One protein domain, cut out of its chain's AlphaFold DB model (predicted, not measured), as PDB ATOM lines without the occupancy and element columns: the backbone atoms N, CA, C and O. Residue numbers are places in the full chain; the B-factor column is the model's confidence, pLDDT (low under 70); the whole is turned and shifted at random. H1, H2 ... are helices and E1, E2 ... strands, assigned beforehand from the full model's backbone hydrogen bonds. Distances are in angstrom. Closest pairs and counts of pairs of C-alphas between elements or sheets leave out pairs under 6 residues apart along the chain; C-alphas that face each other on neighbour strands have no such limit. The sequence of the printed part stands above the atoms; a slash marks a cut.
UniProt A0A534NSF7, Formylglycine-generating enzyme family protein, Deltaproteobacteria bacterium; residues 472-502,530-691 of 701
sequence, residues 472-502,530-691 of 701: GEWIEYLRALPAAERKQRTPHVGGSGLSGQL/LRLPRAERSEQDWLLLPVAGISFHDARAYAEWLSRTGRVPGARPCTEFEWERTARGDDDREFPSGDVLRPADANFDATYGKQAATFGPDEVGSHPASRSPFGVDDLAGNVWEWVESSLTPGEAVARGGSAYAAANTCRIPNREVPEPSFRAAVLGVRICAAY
ATOM      1  N   GLY A 472     -16.314  43.450 -40.100       98.00
ATOM      2  CA  GLY A 472     -17.227  44.300 -40.863       98.00
ATOM      3  C   GLY A 472     -16.491  45.192 -41.865       98.00
ATOM      4  O   GLY A 472     -16.837  45.215 -43.049       98.00
ATOM      5  N   GLU A 473     -15.423  45.859 -41.422       98.31
ATOM      6  CA  GLU A 473     -14.573  46.689 -42.286       98.31
ATOM      7  C   GLU A 473     -13.826  45.859 -43.339       98.31
ATOM      8  O   GLU A 473     -13.681  46.282 -44.490       98.31
ATOM      9  N   TRP A 474     -13.367  44.658 -42.974       98.56
ATOM     10  CA  TRP A 474     -12.693  43.765 -43.915       98.56
ATOM     11  C   TRP A 474     -13.645  43.217 -44.984       98.56
ATOM     12  O   TRP A 474     -13.290  43.125 -46.158       98.56
ATOM     13  N   ILE A 475     -14.880  42.879 -44.612       97.88
ATOM     14  CA  ILE A 475     -15.917  42.425 -45.546       97.88
ATOM     15  C   ILE A 475     -16.292  43.539 -46.528       97.88
ATOM     16  O   ILE A 475     -16.472  43.266 -47.716       97.88
ATOM     17  N   GLU A 476     -16.366  44.793 -46.074       97.44
ATOM     18  CA  GLU A 476     -16.541  45.949 -46.961       97.44
ATOM     19  C   GLU A 476     -15.425  46.016 -48.014       97.44
ATOM     20  O   GLU A 476     -15.704  46.159 -49.209       97.44
ATOM     21  N   TYR A 477     -14.173  45.826 -47.592       98.38
ATOM     22  CA  TYR A 477     -13.036  45.731 -48.503       98.38
ATOM     23  C   TYR A 477     -13.192  44.578 -49.499       98.38
ATOM     24  O   TYR A 477     -13.124  44.809 -50.706       98.38
ATOM     25  N   LEU A 478     -13.481  43.359 -49.033       98.19
ATOM     26  CA  LEU A 478     -13.664  42.196 -49.907       98.19
ATOM     27  C   LEU A 478     -14.767  42.423 -50.951       98.19
ATOM     28  O   LEU A 478     -14.594  42.063 -52.119       98.19
ATOM     29  N   ARG A 479     -15.884  43.051 -50.564       96.88
ATOM     30  CA  ARG A 479     -16.987  43.398 -51.478       96.88
ATOM     31  C   ARG A 479     -16.551  44.377 -52.568       96.88
ATOM     32  O   ARG A 479     -17.014  44.248 -53.699       96.88
ATOM     33  N   ALA A 480     -15.646  45.302 -52.254       97.50
ATOM     34  CA  ALA A 480     -15.115  46.277 -53.205       97.50
ATOM     35  C   ALA A 480     -14.097  45.687 -54.204       97.50
ATOM     36  O   ALA A 480     -13.781  46.338 -55.203       97.50
ATOM     37  N   LEU A 481     -13.578  44.480 -53.955       97.19
ATOM     38  CA  LEU A 481     -12.574  43.843 -54.807       97.19
ATOM     39  C   LEU A 481     -13.177  43.066 -55.992       97.19
ATOM     40  O   LEU A 481     -14.254  42.465 -55.861       97.19
ATOM     41  N   PRO A 482     -12.447  42.970 -57.124       96.25
ATOM     42  CA  PRO A 482     -12.731  42.005 -58.185       96.25
ATOM     43  C   PRO A 482     -12.706  40.563 -57.664       96.25
ATOM     44  O   PRO A 482     -11.936  40.240 -56.763       96.25
ATOM     45  N   ALA A 483     -13.483  39.658 -58.268       94.19
ATOM     46  CA  ALA A 483     -13.669  38.290 -57.762       94.19
ATOM     47  C   ALA A 483     -12.359  37.497 -57.552       94.19
ATOM     48  O   ALA A 483     -12.224  36.779 -56.561       94.19
ATOM     49  N   ALA A 484     -11.389  37.633 -58.465       95.12
ATOM     50  CA  ALA A 484     -10.099  36.949 -58.357       95.12
ATOM     51  C   ALA A 484      -9.277  37.452 -57.158       95.12
ATOM     52  O   ALA A 484      -8.760  36.649 -56.382       95.12
ATOM     53  N   GLU A 485      -9.207  38.772 -56.979       96.00
ATOM     54  CA  GLU A 485      -8.493  39.391 -55.863       96.00
ATOM     55  C   GLU A 485      -9.220  39.135 -54.542       96.00
ATOM     56  O   GLU A 485      -8.595  38.728 -53.570       96.00
ATOM     57  N   ARG A 486     -10.555  39.244 -54.526       96.50
ATOM     58  CA  ARG A 486     -11.386  38.882 -53.374       96.50
ATOM     59  C   ARG A 486     -11.038  37.488 -52.870       96.50
ATOM     60  O   ARG A 486     -10.708  37.349 -51.703       96.50
ATOM     61  N   LYS A 487     -11.020  36.479 -53.751       94.50
ATOM     62  CA  LYS A 487     -10.662  35.099 -53.387       94.50
ATOM     63  C   LYS A 487      -9.268  34.998 -52.762       94.50
ATOM     64  O   LYS A 487      -9.089  34.238 -51.818       94.50
ATOM     65  N   GLN A 488      -8.290  35.738 -53.283       95.00
ATOM     66  CA  GLN A 488      -6.926  35.753 -52.749       95.00
ATOM     67  C   GLN A 488      -6.848  36.408 -51.360       95.00
ATOM     68  O   GLN A 488      -6.058  35.974 -50.526       95.00
ATOM     69  N   ARG A 489      -7.648  37.455 -51.125       96.75
ATOM     70  CA  ARG A 489      -7.654  38.251 -49.886       96.75
ATOM     71  C   ARG A 489      -8.617  37.731 -48.819       96.75
ATOM     72  O   ARG A 489      -8.592  38.227 -47.692       96.75
ATOM     73  N   THR A 490      -9.456  36.751 -49.148       97.25
ATOM     74  CA  THR A 490     -10.366  36.111 -48.196       97.25
ATOM     75  C   THR A 490      -9.574  35.399 -47.085       97.25
ATOM     76  O   THR A 490      -8.758  34.518 -47.388       97.25
ATOM     77  N   PRO A 491      -9.803  35.745 -45.803       97.00
ATOM     78  CA  PRO A 491      -9.102  35.126 -44.682       97.00
ATOM     79  C   PRO A 491      -9.374  33.624 -44.561       97.00
ATOM     80  O   PRO A 491     -10.518  33.180 -44.668       97.00
ATOM     81  N   HIS A 492      -8.316  32.853 -44.315       94.69
ATOM     82  CA  HIS A 492      -8.387  31.407 -44.115       94.69
ATOM     83  C   HIS A 492      -7.153  30.891 -43.364       94.69
ATOM     84  O   HIS A 492      -6.042  31.398 -43.524       94.69
ATOM     85  N   VAL A 493      -7.347  29.852 -42.560       92.19
ATOM     86  CA  VAL A 493      -6.327  29.127 -41.801       92.19
ATOM     87  C   VAL A 493      -6.713  27.650 -41.813       92.19
ATOM     88  O   VAL A 493      -7.811  27.274 -41.400       92.19
ATOM     89  N   GLY A 494      -5.815  26.800 -42.319       77.56
ATOM     90  CA  GLY A 494      -6.060  25.361 -42.409       77.56
ATOM     91  C   GLY A 494      -6.275  24.718 -41.032       77.56
ATOM     92  O   GLY A 494      -5.584  25.045 -40.072       77.56
ATOM     93  N   GLY A 495      -7.204  23.760 -40.943       64.25
ATOM     94  CA  GLY A 495      -7.607  23.124 -39.677       64.25
ATOM     95  C   GLY A 495      -6.581  22.185 -39.025       64.25
ATOM     96  O   GLY A 495      -6.878  21.582 -38.002       64.25
ATOM     97  N   SER A 496      -5.389  22.029 -39.604       57.12
ATOM     98  CA  SER A 496      -4.296  21.197 -39.081       57.12
ATOM     99  C   SER A 496      -3.201  21.993 -38.352       57.12
ATOM    100  O   SER A 496      -2.247  21.396 -37.857       57.12
ATOM    101  N   GLY A 497      -3.313  23.327 -38.285       61.00
ATOM    102  CA  GLY A 497      -2.336  24.204 -37.632       61.00
ATOM    103  C   GLY A 497      -2.563  24.394 -36.125       61.00
ATOM    104  O   GLY A 497      -3.685  24.332 -35.633       61.00
ATOM    105  N   LEU A 498      -1.487  24.707 -35.389       65.00
ATOM    106  CA  LEU A 498      -1.516  25.019 -33.946       65.00
ATOM    107  C   LEU A 498      -2.229  26.346 -33.609       65.00
ATOM    108  O   LEU A 498      -2.490  26.622 -32.444       65.00
ATOM    109  N   SER A 499      -2.530  27.169 -34.615       67.88
ATOM    110  CA  SER A 499      -3.155  28.489 -34.477       67.88
ATOM    111  C   SER A 499      -4.687  28.468 -34.535       67.88
ATOM    112  O   SER A 499      -5.296  29.535 -34.493       67.88
ATOM    113  N   GLY A 500      -5.301  27.282 -34.612       80.38
ATOM    114  CA  GLY A 500      -6.749  27.096 -34.728       80.38
ATOM    115  C   GLY A 500      -7.272  27.206 -36.163       80.38
ATOM    116  O   GLY A 500      -6.584  27.672 -37.069       80.38
ATOM    117  N   GLN A 501      -8.509  26.756 -36.375       89.62
ATOM    118  CA  GLN A 501      -9.198  26.825 -37.662       89.62
ATOM    119  C   GLN A 501      -9.967  28.142 -37.826       89.62
ATOM    120  O   GLN A 501     -10.711  28.561 -36.937       89.62
ATOM    121  N   LEU A 502      -9.837  28.753 -39.002       94.12
ATOM    122  CA  LEU A 502     -10.601  29.928 -39.412       94.12
ATOM    123  C   LEU A 502     -10.843  29.860 -40.920       94.12
ATOM    124  O   LEU A 502      -9.904  29.643 -41.675       94.12
ATOM    125  N   LEU A 530     -21.477  35.190 -32.205       95.69
ATOM    126  CA  LEU A 530     -20.586  34.217 -31.586       95.69
ATOM    127  C   LEU A 530     -21.021  33.992 -30.131       95.69
ATOM    128  O   LEU A 530     -21.262  34.955 -29.403       95.69
ATOM    129  N   ARG A 531     -21.115  32.730 -29.699       95.12
ATOM    130  CA  ARG A 531     -21.502  32.363 -28.327       95.12
ATOM    131  C   ARG A 531     -20.364  31.633 -27.626       95.12
ATOM    132  O   ARG A 531     -19.880  30.616 -28.120       95.12
ATOM    133  N   LEU A 532     -19.962  32.123 -26.458       92.81
ATOM    134  CA  LEU A 532     -18.875  31.568 -25.651       92.81
ATOM    135  C   LEU A 532     -19.390  31.190 -24.250       92.81
ATOM    136  O   LEU A 532     -20.190  31.931 -23.674       92.81
ATOM    137  N   PRO A 533     -18.953  30.054 -23.668       93.00
ATOM    138  CA  PRO A 533     -19.437  29.553 -22.380       93.00
ATOM    139  C   PRO A 533     -18.796  30.291 -21.187       93.00
ATOM    140  O   PRO A 533     -18.164  29.679 -20.331       93.00
ATOM    141  N   ARG A 534     -18.945  31.615 -21.137       92.75
ATOM    142  CA  ARG A 534     -18.374  32.519 -20.123       92.75
ATOM    143  C   ARG A 534     -19.454  33.417 -19.514       92.75
ATOM    144  O   ARG A 534     -20.535  33.541 -20.078       92.75
ATOM    145  N   ALA A 535     -19.184  34.006 -18.346       90.31
ATOM    146  CA  ALA A 535     -20.169  34.815 -17.615       90.31
ATOM    147  C   ALA A 535     -20.367  36.215 -18.222       90.31
ATOM    148  O   ALA A 535     -21.493  36.685 -18.356       90.31
ATOM    149  N   GLU A 536     -19.273  36.861 -18.618       90.75
ATOM    150  CA  GLU A 536     -19.267  38.179 -19.256       90.75
ATOM    151  C   GLU A 536     -18.942  38.043 -20.743       90.75
ATOM    152  O   GLU A 536     -18.212  37.129 -21.131       90.75
ATOM    153  N   ARG A 537     -19.472  38.948 -21.578       93.88
ATOM    154  CA  ARG A 537     -19.239  38.960 -23.038       93.88
ATOM    155  C   ARG A 537     -19.556  37.608 -23.702       93.88
ATOM    156  O   ARG A 537     -18.867  37.161 -24.612       93.88
ATOM    157  N   SER A 538     -20.576  36.904 -23.211       94.94
ATOM    158  CA  SER A 538     -20.932  35.545 -23.650       94.94
ATOM    159  C   SER A 538     -21.537  35.480 -25.054       94.94
ATOM    160  O   SER A 538     -21.486  34.432 -25.695       94.94
ATOM    161  N   GLU A 539     -22.071  36.597 -25.547       96.50
ATOM    162  CA  GLU A 539     -22.479  36.800 -26.934       96.50
ATOM    163  C   GLU A 539     -21.666  37.948 -27.532       96.50
ATOM    164  O   GLU A 539     -21.575  38.999 -26.902       96.50
ATOM    165  N   GLN A 540     -21.108  37.766 -28.727       96.31
ATOM    166  CA  GLN A 540     -20.349  38.790 -29.452       96.31
ATOM    167  C   GLN A 540     -20.889  38.929 -30.877       96.31
ATOM    168  O   GLN A 540     -21.176  37.920 -31.531       96.31
ATOM    169  N   ASP A 541     -21.027  40.153 -31.374       97.06
ATOM    170  CA  ASP A 541     -21.235  40.412 -32.796       97.06
ATOM    171  C   ASP A 541     -19.928  40.150 -33.545       97.06
ATOM    172  O   ASP A 541     -18.938  40.868 -33.382       97.06
ATOM    173  N   TRP A 542     -19.908  39.106 -34.377       96.31
ATOM    174  CA  TRP A 542     -18.676  38.722 -35.056       96.31
ATOM    175  C   TRP A 542     -18.211  39.750 -36.089       96.31
ATOM    176  O   TRP A 542     -17.032  39.750 -36.430       96.31
ATOM    177  N   LEU A 543     -19.088  40.655 -36.538       97.75
ATOM    178  CA  LEU A 543     -18.706  41.763 -37.412       97.75
ATOM    179  C   LEU A 543     -17.894  42.839 -36.679       97.75
ATOM    180  O   LEU A 543     -17.157  43.565 -37.341       97.75
ATOM    181  N   LEU A 544     -18.000  42.921 -35.348       97.81
ATOM    182  CA  LEU A 544     -17.247  43.847 -34.490       97.81
ATOM    183  C   LEU A 544     -16.014  43.202 -33.839       97.81
ATOM    184  O   LEU A 544     -15.252  43.877 -33.148       97.81
ATOM    185  N   LEU A 545     -15.797  41.902 -34.051       97.94
ATOM    186  CA  LEU A 545     -14.555  41.237 -33.662       97.94
ATOM    187  C   LEU A 545     -13.401  41.702 -34.567       97.94
ATOM    188  O   LEU A 545     -13.635  42.019 -35.742       97.94
ATOM    189  N   PRO A 546     -12.150  41.681 -34.074       98.31
ATOM    190  CA  PRO A 546     -10.988  41.919 -34.918       98.31
ATOM    191  C   PRO A 546     -10.911  40.878 -36.041       98.31
ATOM    192  O   PRO A 546     -11.115  39.676 -35.824       98.31
ATOM    193  N   VAL A 547     -10.575  41.326 -37.249       98.44
ATOM    194  CA  VAL A 547     -10.260  40.426 -38.357       98.44
ATOM    195  C   VAL A 547      -9.021  39.602 -38.007       98.44
ATOM    196  O   VAL A 547      -8.050  40.115 -37.453       98.44
ATOM    197  N   ALA A 548      -9.037  38.320 -38.362       96.94
ATOM    198  CA  ALA A 548      -7.902  37.423 -38.186       96.94
ATOM    199  C   ALA A 548      -7.745  36.484 -39.390       96.94
ATOM    200  O   ALA A 548      -8.593  36.454 -40.282       96.94
ATOM    201  N   GLY A 549      -6.662  35.704 -39.436       96.25
ATOM    202  CA  GLY A 549      -6.385  34.796 -40.556       96.25
ATOM    203  C   GLY A 549      -5.886  35.520 -41.809       96.25
ATOM    204  O   GLY A 549      -6.026  35.013 -42.928       96.25
ATOM    205  N   ILE A 550      -5.311  36.709 -41.631       97.62
ATOM    206  CA  ILE A 550      -4.744  37.529 -42.703       97.62
ATOM    207  C   ILE A 550      -3.216  37.470 -42.689       97.62
ATOM    208  O   ILE A 550      -2.596  37.340 -41.634       97.62
ATOM    209  N   SER A 551      -2.615  37.560 -43.872       97.56
ATOM    210  CA  SER A 551      -1.164  37.700 -44.021       97.56
ATOM    211  C   SER A 551      -0.749  39.172 -43.960       97.56
ATOM    212  O   SER A 551      -1.579  40.065 -44.166       97.56
ATOM    213  N   PHE A 552       0.544  39.447 -43.774       98.12
ATOM    214  CA  PHE A 552       1.064  40.817 -43.846       98.12
ATOM    215  C   PHE A 552       0.824  41.448 -45.228       98.12
ATOM    216  O   PHE A 552       0.538  42.641 -45.350       98.12
ATOM    217  N   HIS A 553       0.869  40.640 -46.290       97.69
ATOM    218  CA  HIS A 553       0.552  41.094 -47.645       97.69
ATOM    219  C   HIS A 553      -0.907  41.534 -47.799       97.69
ATOM    220  O   HIS A 553      -1.182  42.469 -48.550       97.69
ATOM    221  N   ASP A 554      -1.844  40.892 -47.098       98.50
ATOM    222  CA  ASP A 554      -3.244  41.320 -47.132       98.50
ATOM    223  C   ASP A 554      -3.451  42.601 -46.333       98.50
ATOM    224  O   ASP A 554      -4.148  43.494 -46.807       98.50
ATOM    225  N   ALA A 555      -2.820  42.709 -45.159       98.38
ATOM    226  CA  ALA A 555      -2.824  43.924 -44.347       98.38
ATOM    227  C   ALA A 555      -2.338  45.144 -45.150       98.38
ATOM    228  O   ALA A 555      -2.980  46.197 -45.140       98.38
ATOM    229  N   ARG A 556      -1.248  44.990 -45.915       98.12
ATOM    230  CA  ARG A 556      -0.757  46.026 -46.836       98.12
ATOM    231  C   ARG A 556      -1.760  46.357 -47.937       98.12
ATOM    232  O   ARG A 556      -2.037  47.532 -48.149       98.12
ATOM    233  N   ALA A 557      -2.331  45.351 -48.598       98.44
ATOM    234  CA  ALA A 557      -3.309  45.569 -49.666       98.44
ATOM    235  C   ALA A 557      -4.578  46.286 -49.161       98.44
ATOM    236  O   ALA A 557      -5.090  47.191 -49.820       98.44
ATOM    237  N   TYR A 558      -5.051  45.938 -47.960       98.75
ATOM    238  CA  TYR A 558      -6.162  46.625 -47.301       98.75
ATOM    239  C   TYR A 558      -5.827  48.093 -47.000       98.75
ATOM    240  O   TYR A 558      -6.608  48.991 -47.324       98.75
ATOM    241  N   ALA A 559      -4.638  48.362 -46.454       98.50
ATOM    242  CA  ALA A 559      -4.189  49.724 -46.190       98.50
ATOM    243  C   ALA A 559      -4.043  50.553 -47.483       98.50
ATOM    244  O   ALA A 559      -4.480  51.703 -47.549       98.50
ATOM    245  N   GLU A 560      -3.502  49.955 -48.546       98.31
ATOM    246  CA  GLU A 560      -3.406  50.573 -49.871       98.31
ATOM    247  C   GLU A 560      -4.791  50.897 -50.447       98.31
ATOM    248  O   GLU A 560      -4.991  51.978 -51.010       98.31
ATOM    249  N   TRP A 561      -5.777  50.014 -50.262       98.50
ATOM    250  CA  TRP A 561      -7.167  50.279 -50.636       98.50
ATOM    251  C   TRP A 561      -7.767  51.454 -49.855       98.50
ATOM    252  O   TRP A 561      -8.359  52.344 -50.473       98.50
ATOM    253  N   LEU A 562      -7.574  51.517 -48.533       98.38
ATOM    254  CA  LEU A 562      -8.028  52.644 -47.705       98.38
ATOM    255  C   LEU A 562      -7.420  53.980 -48.159       98.38
ATOM    256  O   LEU A 562      -8.125  54.989 -48.243       98.38
ATOM    257  N   SER A 563      -6.128  53.972 -48.495       97.38
ATOM    258  CA  SER A 563      -5.408  55.149 -48.985       97.38
ATOM    259  C   SER A 563      -5.905  55.583 -50.365       97.38
ATOM    260  O   SER A 563      -6.283  56.739 -50.560       97.38
ATOM    261  N   ARG A 564      -5.991  54.647 -51.318       97.19
ATOM    262  CA  ARG A 564      -6.401  54.910 -52.706       97.19
ATOM    263  C   ARG A 564      -7.850  55.377 -52.826       97.19
ATOM    264  O   ARG A 564      -8.158  56.175 -53.703       97.19
ATOM    265  N   THR A 565      -8.743  54.869 -51.978       96.56
ATOM    266  CA  THR A 565     -10.157  55.281 -51.953       96.56
ATOM    267  C   THR A 565     -10.376  56.621 -51.250       96.56
ATOM    268  O   THR A 565     -11.483  57.150 -51.287       96.56
ATOM    269  N   GLY A 566      -9.343  57.177 -50.607       93.81
ATOM    270  CA  GLY A 566      -9.441  58.410 -49.832       93.81
ATOM    271  C   GLY A 566     -10.166  58.252 -48.494       93.81
ATOM    272  O   GLY A 566     -10.361  59.253 -47.810       93.81
ATOM    273  N   ARG A 567     -10.537  57.024 -48.091       94.44
ATOM    274  CA  ARG A 567     -11.152  56.754 -46.778       94.44
ATOM    275  C   ARG A 567     -10.197  57.110 -45.642       94.44
ATOM    276  O   ARG A 567     -10.601  57.742 -44.672       94.44
ATOM    277  N   VAL A 568      -8.929  56.724 -45.794       96.44
ATOM    278  CA  VAL A 568      -7.846  57.046 -44.858       96.44
ATOM    279  C   VAL A 568      -6.605  57.421 -45.677       96.44
ATOM    280  O   VAL A 568      -5.805  56.550 -46.026       96.44
ATOM    281  N   PRO A 569      -6.436  58.704 -46.046       94.00
ATOM    282  CA  PRO A 569      -5.304  59.147 -46.855       94.00
ATOM    283  C   PRO A 569      -3.960  58.799 -46.208       94.00
ATOM    284  O   PRO A 569      -3.710  59.142 -45.057       94.00
ATOM    285  N   GLY A 570      -3.078  58.134 -46.958       95.44
ATOM    286  CA  GLY A 570      -1.764  57.734 -46.450       95.44
ATOM    287  C   GLY A 570      -1.788  56.522 -45.515       95.44
ATOM    288  O   GLY A 570      -0.814  56.331 -44.787       95.44
ATOM    289  N   ALA A 571      -2.870  55.733 -45.526       98.31
ATOM    290  CA  ALA A 571      -2.968  54.483 -44.780       98.31
ATOM    291  C   ALA A 571      -1.862  53.483 -45.144       98.31
ATOM    292  O   ALA A 571      -1.511  53.312 -46.314       98.31
ATOM    293  N   ARG A 572      -1.340  52.820 -44.113       98.00
ATOM    294  CA  ARG A 572      -0.326  51.760 -44.155       98.00
ATOM    295  C   ARG A 572      -0.365  50.943 -42.852       98.00
ATOM    296  O   ARG A 572      -0.947  51.403 -41.867       98.00
ATOM    297  N   PRO A 573       0.266  49.760 -42.791       98.00
ATOM    298  CA  PRO A 573       0.583  49.153 -41.503       98.00
ATOM    299  C   PRO A 573       1.359  50.133 -40.608       98.00
ATOM    300  O   PRO A 573       2.133  50.970 -41.092       98.00
ATOM    301  N   CYS A 574       1.131  50.051 -39.300       98.38
ATOM    302  CA  CYS A 574       1.932  50.786 -38.324       98.38
ATOM    303  C   CYS A 574       3.381  50.306 -38.363       98.38
ATOM    304  O   CYS A 574       3.623  49.126 -38.613       98.38
ATOM    305  N   THR A 575       4.342  51.187 -38.095       98.00
ATOM    306  CA  THR A 575       5.707  50.733 -37.795       98.00
ATOM    307  C   THR A 575       5.798  50.272 -36.338       98.00
ATOM    308  O   THR A 575       4.993  50.689 -35.502       98.00
ATOM    309  N   GLU A 576       6.784  49.440 -35.994       97.12
ATOM    310  CA  GLU A 576       7.042  49.064 -34.591       97.12
ATOM    311  C   GLU A 576       7.221  50.285 -33.673       97.12
ATOM    312  O   GLU A 576       6.690  50.297 -32.561       97.12
ATOM    313  N   PHE A 577       7.916  51.327 -34.141       97.94
ATOM    314  CA  PHE A 577       8.096  52.574 -33.392       97.94
ATOM    315  C   PHE A 577       6.774  53.293 -33.113       97.94
ATOM    316  O   PHE A 577       6.551  53.765 -31.999       97.94
ATOM    317  N   GLU A 578       5.879  53.361 -34.096       98.31
ATOM    318  CA  GLU A 578       4.562  53.983 -33.935       98.31
ATOM    319  C   GLU A 578       3.651  53.168 -33.022       98.31
ATOM    320  O   GLU A 578       2.954  53.731 -32.173       98.31
ATOM    321  N   TRP A 579       3.679  51.845 -33.171       98.50
ATOM    322  CA  TRP A 579       2.873  50.933 -32.374       98.50
ATOM    323  C   TRP A 579       3.293  50.965 -30.899       98.50
ATOM    324  O   TRP A 579       2.460  51.224 -30.029       98.50
ATOM    325  N   GLU A 580       4.593  50.801 -30.605       98.00
ATOM    326  CA  GLU A 580       5.103  50.874 -29.227       98.00
ATOM    327  C   GLU A 580       4.869  52.247 -28.613       98.00
ATOM    328  O   GLU A 580       4.417  52.324 -27.472       98.00
ATOM    329  N   ARG A 581       5.117  53.332 -29.359       97.56
ATOM    330  CA  ARG A 581       4.831  54.685 -28.875       97.56
ATOM    331  C   ARG A 581       3.365  54.831 -28.514       97.56
ATOM    332  O   ARG A 581       3.058  55.366 -27.453       97.56
ATOM    333  N   THR A 582       2.460  54.350 -29.365       97.94
ATOM    334  CA  THR A 582       1.024  54.449 -29.092       97.94
ATOM    335  C   THR A 582       0.655  53.693 -27.820       97.94
ATOM    336  O   THR A 582      -0.115  54.217 -27.015       97.94
ATOM    337  N   ALA A 583       1.213  52.499 -27.616       97.25
ATOM    338  CA  ALA A 583       0.952  51.679 -26.439       97.25
ATOM    339  C   ALA A 583       1.556  52.273 -25.157       97.25
ATOM    340  O   ALA A 583       0.910  52.282 -24.110       97.25
ATOM    341  N   ARG A 584       2.787  52.785 -25.239       94.56
ATOM    342  CA  ARG A 584       3.615  53.152 -24.086       94.56
ATOM    343  C   ARG A 584       3.500  54.622 -23.677       94.56
ATOM    344  O   ARG A 584       3.512  54.936 -22.491       94.56
ATOM    345  N   GLY A 585       3.376  55.538 -24.636       94.88
ATOM    346  CA  GLY A 585       3.508  56.974 -24.389       94.88
ATOM    347  C   GLY A 585       4.970  57.418 -24.304       94.88
ATOM    348  O   GLY A 585       5.754  57.142 -25.204       94.88
ATOM    349  N   ASP A 586       5.327  58.140 -23.240       93.31
ATOM    350  CA  ASP A 586       6.674  58.708 -23.034       93.31
ATOM    351  C   ASP A 586       7.392  58.125 -21.794       93.31
ATOM    352  O   ASP A 586       8.492  58.550 -21.438       93.31
ATOM    353  N   ASP A 587       6.788  57.135 -21.127       91.00
ATOM    354  CA  ASP A 587       7.352  56.451 -19.956       91.00
ATOM    355  C   ASP A 587       7.763  55.000 -20.261       91.00
ATOM    356  O   ASP A 587       7.743  54.569 -21.409       91.00
ATOM    357  N   ASP A 588       8.217  54.267 -19.248       90.38
ATOM    358  CA  ASP A 588       8.777  52.917 -19.361       90.38
ATOM    359  C   ASP A 588       7.768  51.779 -19.108       90.38
ATOM    360  O   ASP A 588       8.193  50.645 -18.909       90.38
ATOM    361  N   ARG A 589       6.451  52.036 -19.146       93.25
ATOM    362  CA  ARG A 589       5.424  51.017 -18.835       93.25
ATOM    363  C   ARG A 589       5.549  49.752 -19.689       93.25
ATOM    364  O   ARG A 589       5.823  49.835 -20.886       93.25
ATOM    365  N   GLU A 590       5.309  48.585 -19.098       94.44
ATOM    366  CA  GLU A 590       5.395  47.281 -19.788       94.44
ATOM    367  C   GLU A 590       4.092  46.874 -20.508       94.44
ATOM    368  O   GLU A 590       4.117  46.069 -21.440       94.44
ATOM    369  N   PHE A 591       2.963  47.452 -20.099       96.62
ATOM    370  CA  PHE A 591       1.632  47.318 -20.691       96.62
ATOM    371  C   PHE A 591       1.010  48.706 -20.869       96.62
ATOM    372  O   PHE A 591       1.388  49.636 -20.154       96.62
ATOM    373  N   PRO A 592       0.008  48.880 -21.748       95.94
ATOM    374  CA  PRO A 592      -0.641  50.178 -21.928       95.94
ATOM    375  C   PRO A 592      -1.160  50.815 -20.626       95.94
ATOM    376  O   PRO A 592      -1.124  52.038 -20.470       95.94
ATOM    377  N   SER A 593      -1.568  49.991 -19.657       93.25
ATOM    378  CA  SER A 593      -2.074  50.398 -18.343       93.25
ATOM    379  C   SER A 593      -1.011  50.659 -17.263       93.25
ATOM    380  O   SER A 593      -1.355  51.188 -16.203       93.25
ATOM    381  N   GLY A 594       0.254  50.284 -17.475       94.44
ATOM    382  CA  GLY A 594       1.296  50.301 -16.444       94.44
ATOM    383  C   GLY A 594       2.202  49.071 -16.513       94.44
ATOM    384  O   GLY A 594       2.590  48.641 -17.591       94.44
ATOM    385  N   ASP A 595       2.530  48.490 -15.366       93.25
ATOM    386  CA  ASP A 595       3.529  47.418 -15.240       93.25
ATOM    387  C   ASP A 595       2.912  46.042 -14.931       93.25
ATOM    388  O   ASP A 595       3.606  45.027 -14.868       93.25
ATOM    389  N   VAL A 596       1.586  45.990 -14.768       94.19
ATOM    390  CA  VAL A 596       0.815  44.769 -14.508       94.19
ATOM    391  C   VAL A 596      -0.378  44.698 -15.456       94.19
ATOM    392  O   VAL A 596      -1.096  45.680 -15.621       94.19
ATOM    393  N   LEU A 597      -0.628  43.511 -16.014       95.31
ATOM    394  CA  LEU A 597      -1.826  43.209 -16.796       95.31
ATOM    395  C   LEU A 597      -2.808  42.386 -15.960       95.31
ATOM    396  O   LEU A 597      -2.541  41.225 -15.637       95.31
ATOM    397  N   ARG A 598      -3.937  42.983 -15.573       95.00
ATOM    398  CA  ARG A 598      -4.981  42.299 -14.796       95.00
ATOM    399  C   ARG A 598      -5.988  41.634 -15.736       95.00
ATOM    400  O   ARG A 598      -6.185  42.124 -16.841       95.00
ATOM    401  N   PRO A 599      -6.700  40.581 -15.293       94.38
ATOM    402  CA  PRO A 599      -7.680  39.875 -16.127       94.38
ATOM    403  C   PRO A 599      -8.707  40.772 -16.833       94.38
ATOM    404  O   PRO A 599      -9.051  40.509 -17.973       94.38
ATOM    405  N   ALA A 600      -9.177  41.844 -16.188       92.06
ATOM    406  CA  ALA A 600     -10.156  42.755 -16.785       92.06
ATOM    407  C   ALA A 600      -9.549  43.760 -17.786       92.06
ATOM    408  O   ALA A 600     -10.289  44.375 -18.554       92.06
ATOM    409  N   ASP A 601      -8.225  43.944 -17.767       94.75
ATOM    410  CA  ASP A 601      -7.546  45.015 -18.500       94.75
ATOM    411  C   ASP A 601      -7.451  44.736 -20.000       94.75
ATOM    412  O   ASP A 601      -7.365  45.683 -20.766       94.75
ATOM    413  N   ALA A 602      -7.468  43.473 -20.419       96.56
ATOM    414  CA  ALA A 602      -7.308  43.034 -21.805       96.56
ATOM    415  C   ALA A 602      -7.991  41.677 -22.017       96.56
ATOM    416  O   ALA A 602      -8.328  41.005 -21.039       96.56
ATOM    417  N   ASN A 603      -8.131  41.240 -23.271       96.56
ATOM    418  CA  ASN A 603      -8.551  39.877 -23.604       96.56
ATOM    419  C   ASN A 603      -7.328  38.957 -23.780       96.56
ATOM    420  O   ASN A 603      -6.654  39.013 -24.803       96.56
ATOM    421  N   PHE A 604      -7.020  38.116 -22.798       95.81
ATOM    422  CA  PHE A 604      -5.896  37.172 -22.797       95.81
ATOM    423  C   PHE A 604      -6.241  35.923 -21.959       95.81
ATOM    424  O   PHE A 604      -7.359  35.794 -21.456       95.81
ATOM    425  N   ASP A 605      -5.292  34.999 -21.759       93.44
ATOM    426  CA  ASP A 605      -5.571  33.696 -21.132       93.44
ATOM    427  C   ASP A 605      -6.262  33.786 -19.753       93.44
ATOM    428  O   ASP A 605      -7.098  32.947 -19.410       93.44
ATOM    429  N   ALA A 606      -5.955  34.801 -18.942       95.38
ATOM    430  CA  ALA A 606      -6.508  34.933 -17.596       95.38
ATOM    431  C   ALA A 606      -7.858  35.661 -17.539       95.38
ATOM    432  O   ALA A 606      -8.536  35.536 -16.517       95.38
ATOM    433  N   THR A 607      -8.267  36.371 -18.596       95.00
ATOM    434  CA  THR A 607      -9.491  37.199 -18.638       95.00
ATOM    435  C   THR A 607     -10.725  36.411 -18.220       95.00
ATOM    436  O   THR A 607     -11.521  36.874 -17.407       95.00
ATOM    437  N   TYR A 608     -10.827  35.168 -18.695       94.06
ATOM    438  CA  TYR A 608     -11.946  34.266 -18.421       94.06
ATOM    439  C   TYR A 608     -11.526  33.031 -17.614       94.06
ATOM    440  O   TYR A 608     -12.037  31.928 -17.821       94.06
ATOM    441  N   GLY A 609     -10.572  33.212 -16.693       91.25
ATOM    442  CA  GLY A 609     -10.199  32.204 -15.698       91.25
ATOM    443  C   GLY A 609      -9.335  31.053 -16.220       91.25
ATOM    444  O   GLY A 609      -9.345  29.985 -15.610       91.25
ATOM    445  N   LYS A 610      -8.599  31.246 -17.326       90.56
ATOM    446  CA  LYS A 610      -7.715  30.233 -17.945       90.56
ATOM    447  C   LYS A 610      -8.418  28.931 -18.337       90.56
ATOM    448  O   LYS A 610      -7.823  27.855 -18.306       90.56
ATOM    449  N   GLN A 611      -9.691  29.018 -18.709       88.12
ATOM    450  CA  GLN A 611     -10.473  27.866 -19.146       88.12
ATOM    451  C   GLN A 611     -10.480  27.801 -20.673       88.12
ATOM    452  O   GLN A 611     -11.054  28.654 -21.331       88.12
ATOM    453  N   ALA A 612      -9.898  26.754 -21.259       84.12
ATOM    454  CA  ALA A 612      -9.741  26.659 -22.716       84.12
ATOM    455  C   ALA A 612     -11.055  26.817 -23.515       84.12
ATOM    456  O   ALA A 612     -11.041  27.301 -24.643       84.12
ATOM    457  N   ALA A 613     -12.197  26.420 -22.942       86.75
ATOM    458  CA  ALA A 613     -13.505  26.553 -23.582       86.75
ATOM    459  C   ALA A 613     -14.047  27.995 -23.602       86.75
ATOM    460  O   ALA A 613     -14.956  28.271 -24.379       86.75
ATOM    461  N   THR A 614     -13.530  28.890 -22.753       88.88
ATOM    462  CA  THR A 614     -13.974  30.290 -22.641       88.88
ATOM    463  C   THR A 614     -13.157  31.245 -23.505       88.88
ATOM    464  O   THR A 614     -13.532  32.409 -23.637       88.88
ATOM    465  N   PHE A 615     -12.066  30.760 -24.103       89.69
ATOM    466  CA  PHE A 615     -11.191  31.551 -24.959       89.69
ATOM    467  C   PHE A 615     -11.847  31.871 -26.302       89.69
ATOM    468  O   PHE A 615     -12.509  31.035 -26.923       89.69
ATOM    469  N   GLY A 616     -11.614  33.093 -26.756       90.44
ATOM    470  CA  GLY A 616     -12.126  33.627 -28.003       90.44
ATOM    471  C   GLY A 616     -11.871  35.130 -28.079       90.44
ATOM    472  O   GLY A 616     -11.560  35.746 -27.056       90.44
ATOM    473  N   PRO A 617     -11.960  35.715 -29.278       94.12
ATOM    474  CA  PRO A 617     -11.846  37.156 -29.446       94.12
ATOM    475  C   PRO A 617     -13.028  37.878 -28.786       94.12
ATOM    476  O   PRO A 617     -14.128  37.324 -28.677       94.12
ATOM    477  N   ASP A 618     -12.780  39.124 -28.405       96.94
ATOM    478  CA  ASP A 618     -13.789  40.046 -27.897       96.94
ATOM    479  C   ASP A 618     -14.012  41.160 -28.921       96.94
ATOM    480  O   ASP A 618     -13.136  41.447 -29.746       96.94
ATOM    481  N   GLU A 619     -15.200  41.763 -28.897       98.12
ATOM    482  CA  GLU A 619     -15.511  42.940 -29.709       98.12
ATOM    483  C   GLU A 619     -14.482  44.030 -29.419       98.12
ATOM    484  O   GLU A 619     -14.135  44.267 -28.255       98.12
ATOM    485  N   VAL A 620     -13.998  44.696 -30.465       98.25
ATOM    486  CA  VAL A 620     -13.002  45.755 -30.298       98.25
ATOM    487  C   VAL A 620     -13.532  46.868 -29.380       98.25
ATOM    488  O   VAL A 620     -14.714  47.217 -29.395       98.25
ATOM    489  N   GLY A 621     -12.665  47.415 -28.537       96.75
ATOM    490  CA  GLY A 621     -12.989  48.396 -27.502       96.75
ATOM    491  C   GLY A 621     -13.559  47.804 -26.207       96.75
ATOM    492  O   GLY A 621     -13.945  48.562 -25.312       96.75
ATOM    493  N   SER A 622     -13.607  46.476 -26.066       96.81
ATOM    494  CA  SER A 622     -14.173  45.792 -24.890       96.81
ATOM    495  C   SER A 622     -13.387  45.992 -23.589       96.81
ATOM    496  O   SER A 622     -13.936  45.743 -22.505       96.81
ATOM    497  N   HIS A 623     -12.127  46.434 -23.673       95.31
ATOM    498  CA  HIS A 623     -11.208  46.538 -22.539       95.31
ATOM    499  C   HIS A 623     -10.602  47.945 -22.354       95.31
ATOM    500  O   HIS A 623      -9.384  48.121 -22.375       95.31
ATOM    501  N   PRO A 624     -11.416  48.975 -22.050       94.44
ATOM    502  CA  PRO A 624     -10.927  50.351 -21.898       94.44
ATOM    503  C   PRO A 624     -10.012  50.561 -20.677       94.44
ATOM    504  O   PRO A 624      -9.426  51.630 -20.512       94.44
ATOM    505  N   ALA A 625      -9.885  49.569 -19.790       91.44
ATOM    506  CA  ALA A 625      -9.005  49.635 -18.624       91.44
ATOM    507  C   ALA A 625      -7.506  49.605 -18.990       91.44
ATOM    508  O   ALA A 625      -6.700  50.121 -18.210       91.44
ATOM    509  N   SER A 626      -7.149  49.076 -20.169       92.00
ATOM    510  CA  SER A 626      -5.807  49.171 -20.767       92.00
ATOM    511  C   SER A 626      -5.720  50.194 -21.902       92.00
ATOM    512  O   SER A 626      -4.817  50.133 -22.730       92.00
ATOM    513  N   ARG A 627      -6.621  51.181 -21.939       95.44
ATOM    514  CA  ARG A 627      -6.517  52.285 -22.894       95.44
ATOM    515  C   ARG A 627      -5.150  52.960 -22.800       95.44
ATOM    516  O   ARG A 627      -4.708  53.350 -21.717       95.44
ATOM    517  N   SER A 628      -4.506  53.133 -23.947       96.25
ATOM    518  CA  SER A 628      -3.194  53.760 -24.034       96.25
ATOM    519  C   SER A 628      -3.234  55.258 -23.697       96.25
ATOM    520  O   SER A 628      -4.304  55.877 -23.748       96.25
ATOM    521  N   PRO A 629      -2.079  55.900 -23.427       95.25
ATOM    522  CA  PRO A 629      -2.003  57.347 -23.190       95.25
ATOM    523  C   PRO A 629      -2.582  58.225 -24.308       95.25
ATOM    524  O   PRO A 629      -2.923  59.378 -24.055       95.25
ATOM    525  N   PHE A 630      -2.701  57.684 -25.524       95.88
ATOM    526  CA  PHE A 630      -3.249  58.368 -26.699       95.88
ATOM    527  C   PHE A 630      -4.708  57.982 -27.002       95.88
ATOM    528  O   PHE A 630      -5.267  58.373 -28.029       95.88
ATOM    529  N   GLY A 631      -5.350  57.222 -26.113       94.75
ATOM    530  CA  GLY A 631      -6.757  56.852 -26.242       94.75
ATOM    531  C   GLY A 631      -7.023  55.750 -27.268       94.75
ATOM    532  O   GLY A 631      -8.046  55.805 -27.957       94.75
ATOM    533  N   VAL A 632      -6.094  54.800 -27.389       97.75
ATOM    534  CA  VAL A 632      -6.191  53.618 -28.257       97.75
ATOM    535  C   VAL A 632      -6.377  52.383 -27.379       97.75
ATOM    536  O   VAL A 632      -5.659  52.224 -26.391       97.75
ATOM    537  N   ASP A 633      -7.363  51.555 -27.709       97.56
ATOM    538  CA  ASP A 633      -7.734  50.367 -26.935       97.56
ATOM    539  C   ASP A 633      -7.120  49.099 -27.552       97.56
ATOM    540  O   ASP A 633      -6.695  49.109 -28.709       97.56
ATOM    541  N   ASP A 634      -7.079  48.020 -26.764       97.00
ATOM    542  CA  ASP A 634      -6.726  46.655 -27.193       97.00
ATOM    543  C   ASP A 634      -5.315  46.487 -27.791       97.00
ATOM    544  O   ASP A 634      -5.042  45.572 -28.556       97.00
ATOM    545  N   LEU A 635      -4.359  47.325 -27.374       97.88
ATOM    546  CA  LEU A 635      -2.933  47.143 -27.703       97.88
ATOM    547  C   LEU A 635      -2.265  46.009 -26.897       97.88
ATOM    548  O   LEU A 635      -1.063  45.779 -27.019       97.88
ATOM    549  N   ALA A 636      -3.027  45.319 -26.049       97.56
ATOM    550  CA  ALA A 636      -2.624  44.108 -25.353       97.56
ATOM    551  C   ALA A 636      -3.743  43.065 -25.475       97.56
ATOM    552  O   ALA A 636      -4.892  43.344 -25.134       97.56
ATOM    553  N   GLY A 637      -3.393  41.851 -25.896       96.62
ATOM    554  CA  GLY A 637      -4.333  40.746 -26.049       96.62
ATOM    555  C   GLY A 637      -5.165  40.806 -27.334       96.62
ATOM    556  O   GLY A 637      -4.736  41.346 -28.341       96.62
ATOM    557  N   ASN A 638      -6.341  40.181 -27.290       96.75
ATOM    558  CA  ASN A 638      -7.306  39.999 -28.375       96.75
ATOM    559  C   ASN A 638      -6.725  39.272 -29.600       96.75
ATOM    560  O   ASN A 638      -6.798  38.039 -29.671       96.75
ATOM    561  N   VAL A 639      -6.075  39.990 -30.514       97.00
ATOM    562  CA  VAL A 639      -5.322  39.421 -31.635       97.00
ATOM    563  C   VAL A 639      -3.940  40.043 -31.719       97.00
ATOM    564  O   VAL A 639      -3.738  41.213 -31.418       97.00
ATOM    565  N   TRP A 640      -2.995  39.258 -32.222       97.88
ATOM    566  CA  TRP A 640      -1.709  39.790 -32.620       97.88
ATOM    567  C   TRP A 640      -1.911  40.789 -33.754       97.88
ATOM    568  O   TRP A 640      -2.685  40.531 -34.677       97.88
ATOM    569  N   GLU A 641      -1.181  41.895 -33.728       98.50
ATOM    570  CA  GLU A 641      -1.271  42.931 -34.751       98.50
ATOM    571  C   GLU A 641      -0.042  42.903 -35.659       98.50
ATOM    572  O   GLU A 641       1.095  43.030 -35.196       98.50
ATOM    573  N   TRP A 642      -0.277  42.758 -36.963       98.69
ATOM    574  CA  TRP A 642       0.742  42.954 -37.987       98.69
ATOM    575  C   TRP A 642       1.255  44.402 -38.009       98.69
ATOM    576  O   TRP A 642       0.477  45.340 -38.197       98.69
ATOM    577  N   VAL A 643       2.573  44.571 -37.916       98.44
ATOM    578  CA  VAL A 643       3.284  45.853 -38.038       98.44
ATOM    579  C   VAL A 643       4.507  45.715 -38.950       98.44
ATOM    580  O   VAL A 643       5.026  44.619 -39.174       98.44
ATOM    581  N   GLU A 644       4.973  46.836 -39.489       98.00
ATOM    582  CA  GLU A 644       6.211  46.921 -40.257       98.00
ATOM    583  C   GLU A 644       7.417  47.086 -39.323       98.00
ATOM    584  O   GLU A 644       7.435  47.945 -38.434       98.00
ATOM    585  N   SER A 645       8.435  46.252 -39.535       97.62
ATOM    586  CA  SER A 645       9.644  46.245 -38.720       97.62
ATOM    587  C   SER A 645      10.396  47.572 -38.816       97.62
ATOM    588  O   SER A 645      10.721  48.038 -39.908       97.62
ATOM    589  N   SER A 646      10.708  48.171 -37.665       97.31
ATOM    590  CA  SER A 646      11.584  49.355 -37.590       97.31
ATOM    591  C   SER A 646      13.056  48.965 -37.430       97.31
ATOM    592  O   SER A 646      13.945  49.740 -37.765       97.31
ATOM    593  N   LEU A 647      13.319  47.738 -36.966       97.06
ATOM    594  CA  LEU A 647      14.667  47.222 -36.710       97.06
ATOM    595  C   LEU A 647      15.326  46.564 -37.924       97.06
ATOM    596  O   LEU A 647      16.555  46.516 -38.000       97.06
ATOM    597  N   THR A 648      14.512  46.066 -38.852       96.50
ATOM    598  CA  THR A 648      14.948  45.453 -40.110       96.50
ATOM    599  C   THR A 648      13.938  45.816 -41.205       96.50
ATOM    600  O   THR A 648      12.898  45.159 -41.308       96.50
ATOM    601  N   PRO A 649      14.186  46.864 -42.008       93.75
ATOM    602  CA  PRO A 649      13.246  47.325 -43.023       93.75
ATOM    603  C   PRO A 649      12.816  46.211 -43.984       93.75
ATOM    604  O   PRO A 649      13.645  45.444 -44.474       93.75
ATOM    605  N   GLY A 650      11.515  46.140 -44.273       89.38
ATOM    606  CA  GLY A 650      10.925  45.115 -45.141       89.38
ATOM    607  C   GLY A 650      10.507  43.821 -44.434       89.38
ATOM    608  O   GLY A 650       9.797  43.022 -45.043       89.38
ATOM    609  N   GLU A 651      10.876  43.619 -43.165       95.06
ATOM    610  CA  GLU A 651      10.329  42.527 -42.352       95.06
ATOM    611  C   GLU A 651       8.936  42.865 -41.800       95.06
ATOM    612  O   GLU A 651       8.621  44.016 -41.485       95.06
ATOM    613  N   ALA A 652       8.120  41.824 -41.633       96.19
ATOM    614  CA  ALA A 652       6.847  41.885 -40.930       96.19
ATOM    615  C   ALA A 652       7.022  41.415 -39.482       96.19
ATOM    616  O   ALA A 652       7.790  40.494 -39.204       96.19
ATOM    617  N   VAL A 653       6.297  42.042 -38.563       97.94
ATOM    618  CA  VAL A 653       6.343  41.739 -37.130       97.94
ATOM    619  C   VAL A 653       4.922  41.618 -36.596       97.94
ATOM    620  O   VAL A 653       4.018  42.298 -37.075       97.94
ATOM    621  N   ALA A 654       4.728  40.771 -35.591       97.81
ATOM    622  CA  ALA A 654       3.490  40.673 -34.829       97.81
ATOM    623  C   ALA A 654       3.680  41.207 -33.397       97.81
ATOM    624  O   ALA A 654       4.687  40.915 -32.741       97.81
ATOM    625  N   ARG A 655       2.710  42.000 -32.919       98.19
ATOM    626  CA  ARG A 655       2.726  42.703 -31.618       98.19
ATOM    627  C   ARG A 655       1.440  42.491 -30.816       98.19
ATOM    628  O   ARG A 655       0.433  42.082 -31.378       98.19
ATOM    629  N   GLY A 656       1.477  42.777 -29.514       96.31
ATOM    630  CA  GLY A 656       0.284  42.876 -28.655       96.31
ATOM    631  C   GLY A 656      -0.157  41.589 -27.949       96.31
ATOM    632  O   GLY A 656      -0.730  41.666 -26.864       96.31
ATOM    633  N   GLY A 657       0.168  40.404 -28.470       95.88
ATOM    634  CA  GLY A 657      -0.342  39.139 -27.924       95.88
ATOM    635  C   GLY A 657      -1.742  38.806 -28.447       95.88
ATOM    636  O   GLY A 657      -2.173  39.357 -29.444       95.88
ATOM    637  N   SER A 658      -2.452  37.868 -27.819       95.19
ATOM    638  CA  SER A 658      -3.809  37.480 -28.240       95.19
ATOM    639  C   SER A 658      -4.659  36.965 -27.080       95.19
ATOM    640  O   SER A 658      -4.149  36.739 -25.983       95.19
ATOM    641  N   ALA A 659      -5.935  36.676 -27.345       94.00
ATOM    642  CA  ALA A 659      -6.879  36.069 -26.401       94.00
ATOM    643  C   ALA A 659      -6.409  34.724 -25.808       94.00
ATOM    644  O   ALA A 659      -6.900  34.288 -24.771       94.00
ATOM    645  N   TYR A 660      -5.448  34.063 -26.459       91.62
ATOM    646  CA  TYR A 660      -4.880  32.780 -26.035       91.62
ATOM    647  C   TYR A 660      -3.494  32.929 -25.394       91.62
ATOM    648  O   TYR A 660      -2.908  31.944 -24.944       91.62
ATOM    649  N   ALA A 661      -2.942  34.141 -25.390       92.25
ATOM    650  CA  ALA A 661      -1.603  34.412 -24.911       92.25
ATOM    651  C   ALA A 661      -1.590  34.617 -23.392       92.25
ATOM    652  O   ALA A 661      -2.526  35.159 -22.802       92.25
ATOM    653  N   ALA A 662      -0.496  34.214 -22.751       94.44
ATOM    654  CA  ALA A 662      -0.249  34.556 -21.358       94.44
ATOM    655  C   ALA A 662       0.135  36.041 -21.221       94.44
ATOM    656  O   ALA A 662       0.606  36.676 -22.169       94.44
ATOM    657  N   ALA A 663      -0.029  36.601 -20.020       94.94
ATOM    658  CA  ALA A 663       0.236  38.020 -19.759       94.94
ATOM    659  C   ALA A 663       1.651  38.475 -20.170       94.94
ATOM    660  O   ALA A 663       1.822  39.579 -20.672       94.94
ATOM    661  N   ASN A 664       2.676  37.634 -19.994       92.50
ATOM    662  CA  ASN A 664       4.052  37.945 -20.404       92.50
ATOM    663  C   ASN A 664       4.193  38.143 -21.921       92.50
ATOM    664  O   ASN A 664       4.990  38.970 -22.350       92.50
ATOM    665  N   THR A 665       3.417  37.414 -22.717       94.25
ATOM    666  CA  THR A 665       3.399  37.519 -24.178       94.25
ATOM    667  C   THR A 665       2.663  38.777 -24.655       94.25
ATOM    668  O   THR A 665       2.952  39.269 -25.740       94.25
ATOM    669  N   CYS A 666       1.768  39.341 -23.840       96.56
ATOM    670  CA  CYS A 666       1.017  40.563 -24.158       96.56
ATOM    671  C   CYS A 666       1.770  41.860 -23.803       96.56
ATOM    672  O   CYS A 666       1.184  42.941 -23.788       96.56
ATOM    673  N   ARG A 667       3.052  41.766 -23.437       96.94
ATOM    674  CA  ARG A 667       3.869  42.932 -23.092       96.94
ATOM    675  C   ARG A 667       4.159  43.778 -24.320       96.94
ATOM    676  O   ARG A 667       4.461  43.233 -25.380       96.94
ATOM    677  N   ILE A 668       4.183  45.098 -24.128       97.50
ATOM    678  CA  ILE A 668       4.525  46.073 -25.167       97.50
ATOM    679  C   ILE A 668       5.782  45.660 -25.932       97.50
ATOM    680  O   ILE A 668       5.661  45.593 -27.144       97.50
ATOM    681  N   PRO A 669       6.940  45.347 -25.306       96.69
ATOM    682  CA  PRO A 669       8.169  45.026 -26.036       96.69
ATOM    683  C   PRO A 669       8.173  43.688 -26.789       96.69
ATOM    684  O   PRO A 669       9.111  43.464 -27.558       96.69
ATOM    685  N   ASN A 670       7.193  42.798 -26.595       97.31
ATOM    686  CA  ASN A 670       7.245  41.445 -27.153       97.31
ATOM    687  C   ASN A 670       7.130  41.428 -28.687       97.31
ATOM    688  O   ASN A 670       6.120  41.859 -29.248       97.31
ATOM    689  N   ARG A 671       8.179  40.963 -29.374       96.31
ATOM    690  CA  ARG A 671       8.324  41.003 -30.834       96.31
ATOM    691  C   ARG A 671       8.354  39.597 -31.422       96.31
ATOM    692  O   ARG A 671       9.363  38.905 -31.328       96.31
ATOM    693  N   GLU A 672       7.309  39.226 -32.151       95.94
ATOM    694  CA  GLU A 672       7.304  37.992 -32.940       95.94
ATOM    695  C   GLU A 672       7.576  38.303 -34.417       95.94
ATOM    696  O   GLU A 672       7.089  39.305 -34.939       95.94
ATOM    697  N   VAL A 673       8.347  37.455 -35.107       95.81
ATOM    698  CA  VAL A 673       8.728  37.658 -36.528       95.81
ATOM    699  C   VAL A 673       8.225  36.499 -37.387       95.81
ATOM    700  O   VAL A 673       9.019  35.690 -37.875       95.81
ATOM    701  N   PRO A 674       6.900  36.343 -37.523       94.62
ATOM    702  CA  PRO A 674       6.345  35.353 -38.431       94.62
ATOM    703  C   PRO A 674       6.670  35.700 -39.890       94.62
ATOM    704  O   PRO A 674       6.868  36.857 -40.256       94.62
ATOM    705  N   GLU A 675       6.701  34.675 -40.742       94.69
ATOM    706  CA  GLU A 675       6.907  34.848 -42.182       94.69
ATOM    707  C   GLU A 675       5.747  35.687 -42.782       94.69
ATOM    708  O   GLU A 675       4.595  35.454 -42.415       94.69
ATOM    709  N   PRO A 676       5.991  36.674 -43.669       95.81
ATOM    710  CA  PRO A 676       4.958  37.621 -44.120       95.81
ATOM    711  C   PRO A 676       3.689  37.025 -44.756       95.81
ATOM    712  O   PRO A 676       2.637  37.668 -44.740       95.81
ATOM    713  N   SER A 677       3.757  35.822 -45.330       94.44
ATOM    714  CA  SER A 677       2.615  35.090 -45.893       94.44
ATOM    715  C   SER A 677       1.857  34.247 -44.860       94.44
ATOM    716  O   SER A 677       0.765  33.751 -45.158       94.44
ATOM    717  N   PHE A 678       2.402  34.104 -43.648       94.31
ATOM    718  CA  PHE A 678       1.803  33.346 -42.555       94.31
ATOM    719  C   PHE A 678       0.416  33.886 -42.189       94.31
ATOM    720  O   PHE A 678       0.163  35.089 -42.190       94.31
ATOM    721  N   ARG A 679      -0.493  32.970 -41.845       94.56
ATOM    722  CA  ARG A 679      -1.851  33.271 -41.384       94.56
ATOM    723  C   ARG A 679      -2.128  32.486 -40.110       94.56
ATOM    724  O   ARG A 679      -1.832  31.294 -40.032       94.56
ATOM    725  N   ALA A 680      -2.746  33.135 -39.133       94.00
ATOM    726  CA  ALA A 680      -3.182  32.507 -37.889       94.00
ATOM    727  C   ALA A 680      -4.546  33.054 -37.464       94.00
ATOM    728  O   ALA A 680      -4.841  34.224 -37.702       94.00
ATOM    729  N   ALA A 681      -5.364  32.233 -36.794       93.38
ATOM    730  CA  ALA A 681      -6.712  32.632 -36.371       93.38
ATOM    731  C   ALA A 681      -6.721  33.689 -35.251       93.38
ATOM    732  O   ALA A 681      -7.775  34.156 -34.841       93.38
ATOM    733  N   VAL A 682      -5.534  34.069 -34.779       93.94
ATOM    734  CA  VAL A 682      -5.285  35.049 -33.720       93.94
ATOM    735  C   VAL A 682      -4.376  36.185 -34.197       93.94
ATOM    736  O   VAL A 682      -3.750  36.832 -33.369       93.94
ATOM    737  N   LEU A 683      -4.232  36.376 -35.512       96.31
ATOM    738  CA  LEU A 683      -3.339  37.366 -36.118       96.31
ATOM    739  C   LEU A 683      -4.116  38.245 -37.104       96.31
ATOM    740  O   LEU A 683      -4.620  37.755 -38.121       96.31
ATOM    741  N   GLY A 684      -4.214  39.525 -36.756       98.06
ATOM    742  CA  GLY A 684      -4.970  40.578 -37.422       98.06
ATOM    743  C   GLY A 684      -4.115  41.813 -37.708       98.06
ATOM    744  O   GLY A 684      -2.902  41.721 -37.898       98.06
ATOM    745  N   VAL A 685      -4.748  42.985 -37.790       98.56
ATOM    746  CA  VAL A 685      -4.054  44.241 -38.107       98.56
ATOM    747  C   VAL A 685      -4.778  45.466 -37.558       98.56
ATOM    748  O   VAL A 685      -6.008  45.545 -37.565       98.56
ATOM    749  N   ARG A 686      -3.993  46.475 -37.191       98.38
ATOM    750  CA  ARG A 686      -4.430  47.851 -36.961       98.38
ATOM    751  C   ARG A 686      -3.753  48.781 -37.961       98.38
ATOM    752  O   ARG A 686      -2.574  48.619 -38.276       98.38
ATOM    753  N   ILE A 687      -4.503  49.750 -38.478       98.56
ATOM    754  CA  ILE A 687      -4.016  50.646 -39.529       98.56
ATOM    755  C   ILE A 687      -3.495  51.953 -38.942       98.56
ATOM    756  O   ILE A 687      -4.151  52.594 -38.121       98.56
ATOM    757  N   CYS A 688      -2.326  52.364 -39.427       98.69
ATOM    758  CA  CYS A 688      -1.780  53.697 -39.237       98.69
ATOM    759  C   CYS A 688      -1.891  54.505 -40.532       98.69
ATOM    760  O   CYS A 688      -2.085  53.967 -41.620       98.69
ATOM    761  N   ALA A 689      -1.746  55.820 -40.436       98.06
ATOM    762  CA  ALA A 689      -1.640  56.686 -41.595       98.06
ATOM    763  C   ALA A 689      -0.664  57.830 -41.338       98.06
ATOM    764  O   ALA A 689      -0.563  58.357 -40.226       98.06
ATOM    765  N   ALA A 690       0.048  58.234 -42.388       94.75
ATOM    766  CA  ALA A 690       0.894  59.416 -42.318       94.75
ATOM    767  C   ALA A 690       0.034  60.662 -42.060       94.75
ATOM    768  O   ALA A 690      -0.896  60.945 -42.817       94.75
ATOM    769  N   TYR A 691       0.370  61.440 -41.029       92.19
ATOM    770  CA  TYR A 691      -0.265  62.734 -40.819       92.19
ATOM    771  C   TYR A 691       0.373  63.767 -41.750       92.19
ATOM    772  O   TYR A 691       1.578  64.014 -41.693       92.19
TER     773      TYR A 691
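AT A GLANCE: This is residues 472 to 502 and 530 to 691 of the 701 residues of the protein "Formylglycine-generating enzyme family protein" of Deltaproteobacteria bacterium (UniProt A0A534NSF7). Little regular structure: a small mixed sheet, E4 E3 E5, has H3 and H4 on opposite faces amid long loops. The H1-H2 hairpin is beyond H3, and E5 runs on into E6, beside E2. The 193 printed residues, 60 in named elements, are compact, class mixed: radius of gyration of the C-alphas 16.1 A, spans 43 by 39 by 28 A.

IN THESE COORDINATES: Find C-alpha 472 at (-17.227, 44.300, -40.863), where H1, residues 472-480, begins; then come H2, 483-489, E1, 539-541, H3, 552-564, E2, 571-573, H4, 576-584, E3, 640-644, E4, 652-655, E5, 683-685, and E6, 687-690, which ends with C-alpha 690 at (0.894, 59.416, -42.318).

HOW THE PARTS SIT: Look for pairs 2.8 A apart: N 643 and O 653 in hairpin E3-E4, N 684 and O 640 in parallel E3-E5, N 572 and O 688 in antiparallel E2-E6. H4 is over E3. In each helix every O i to N i+4 pair is within hydrogen-bond range.

THE WHOLE: C-alphas 502 and 530 are 13.4 A apart across the cut; links H4-E3 and E4-E5 are long; pLDDT is under 70 at residues 495-499.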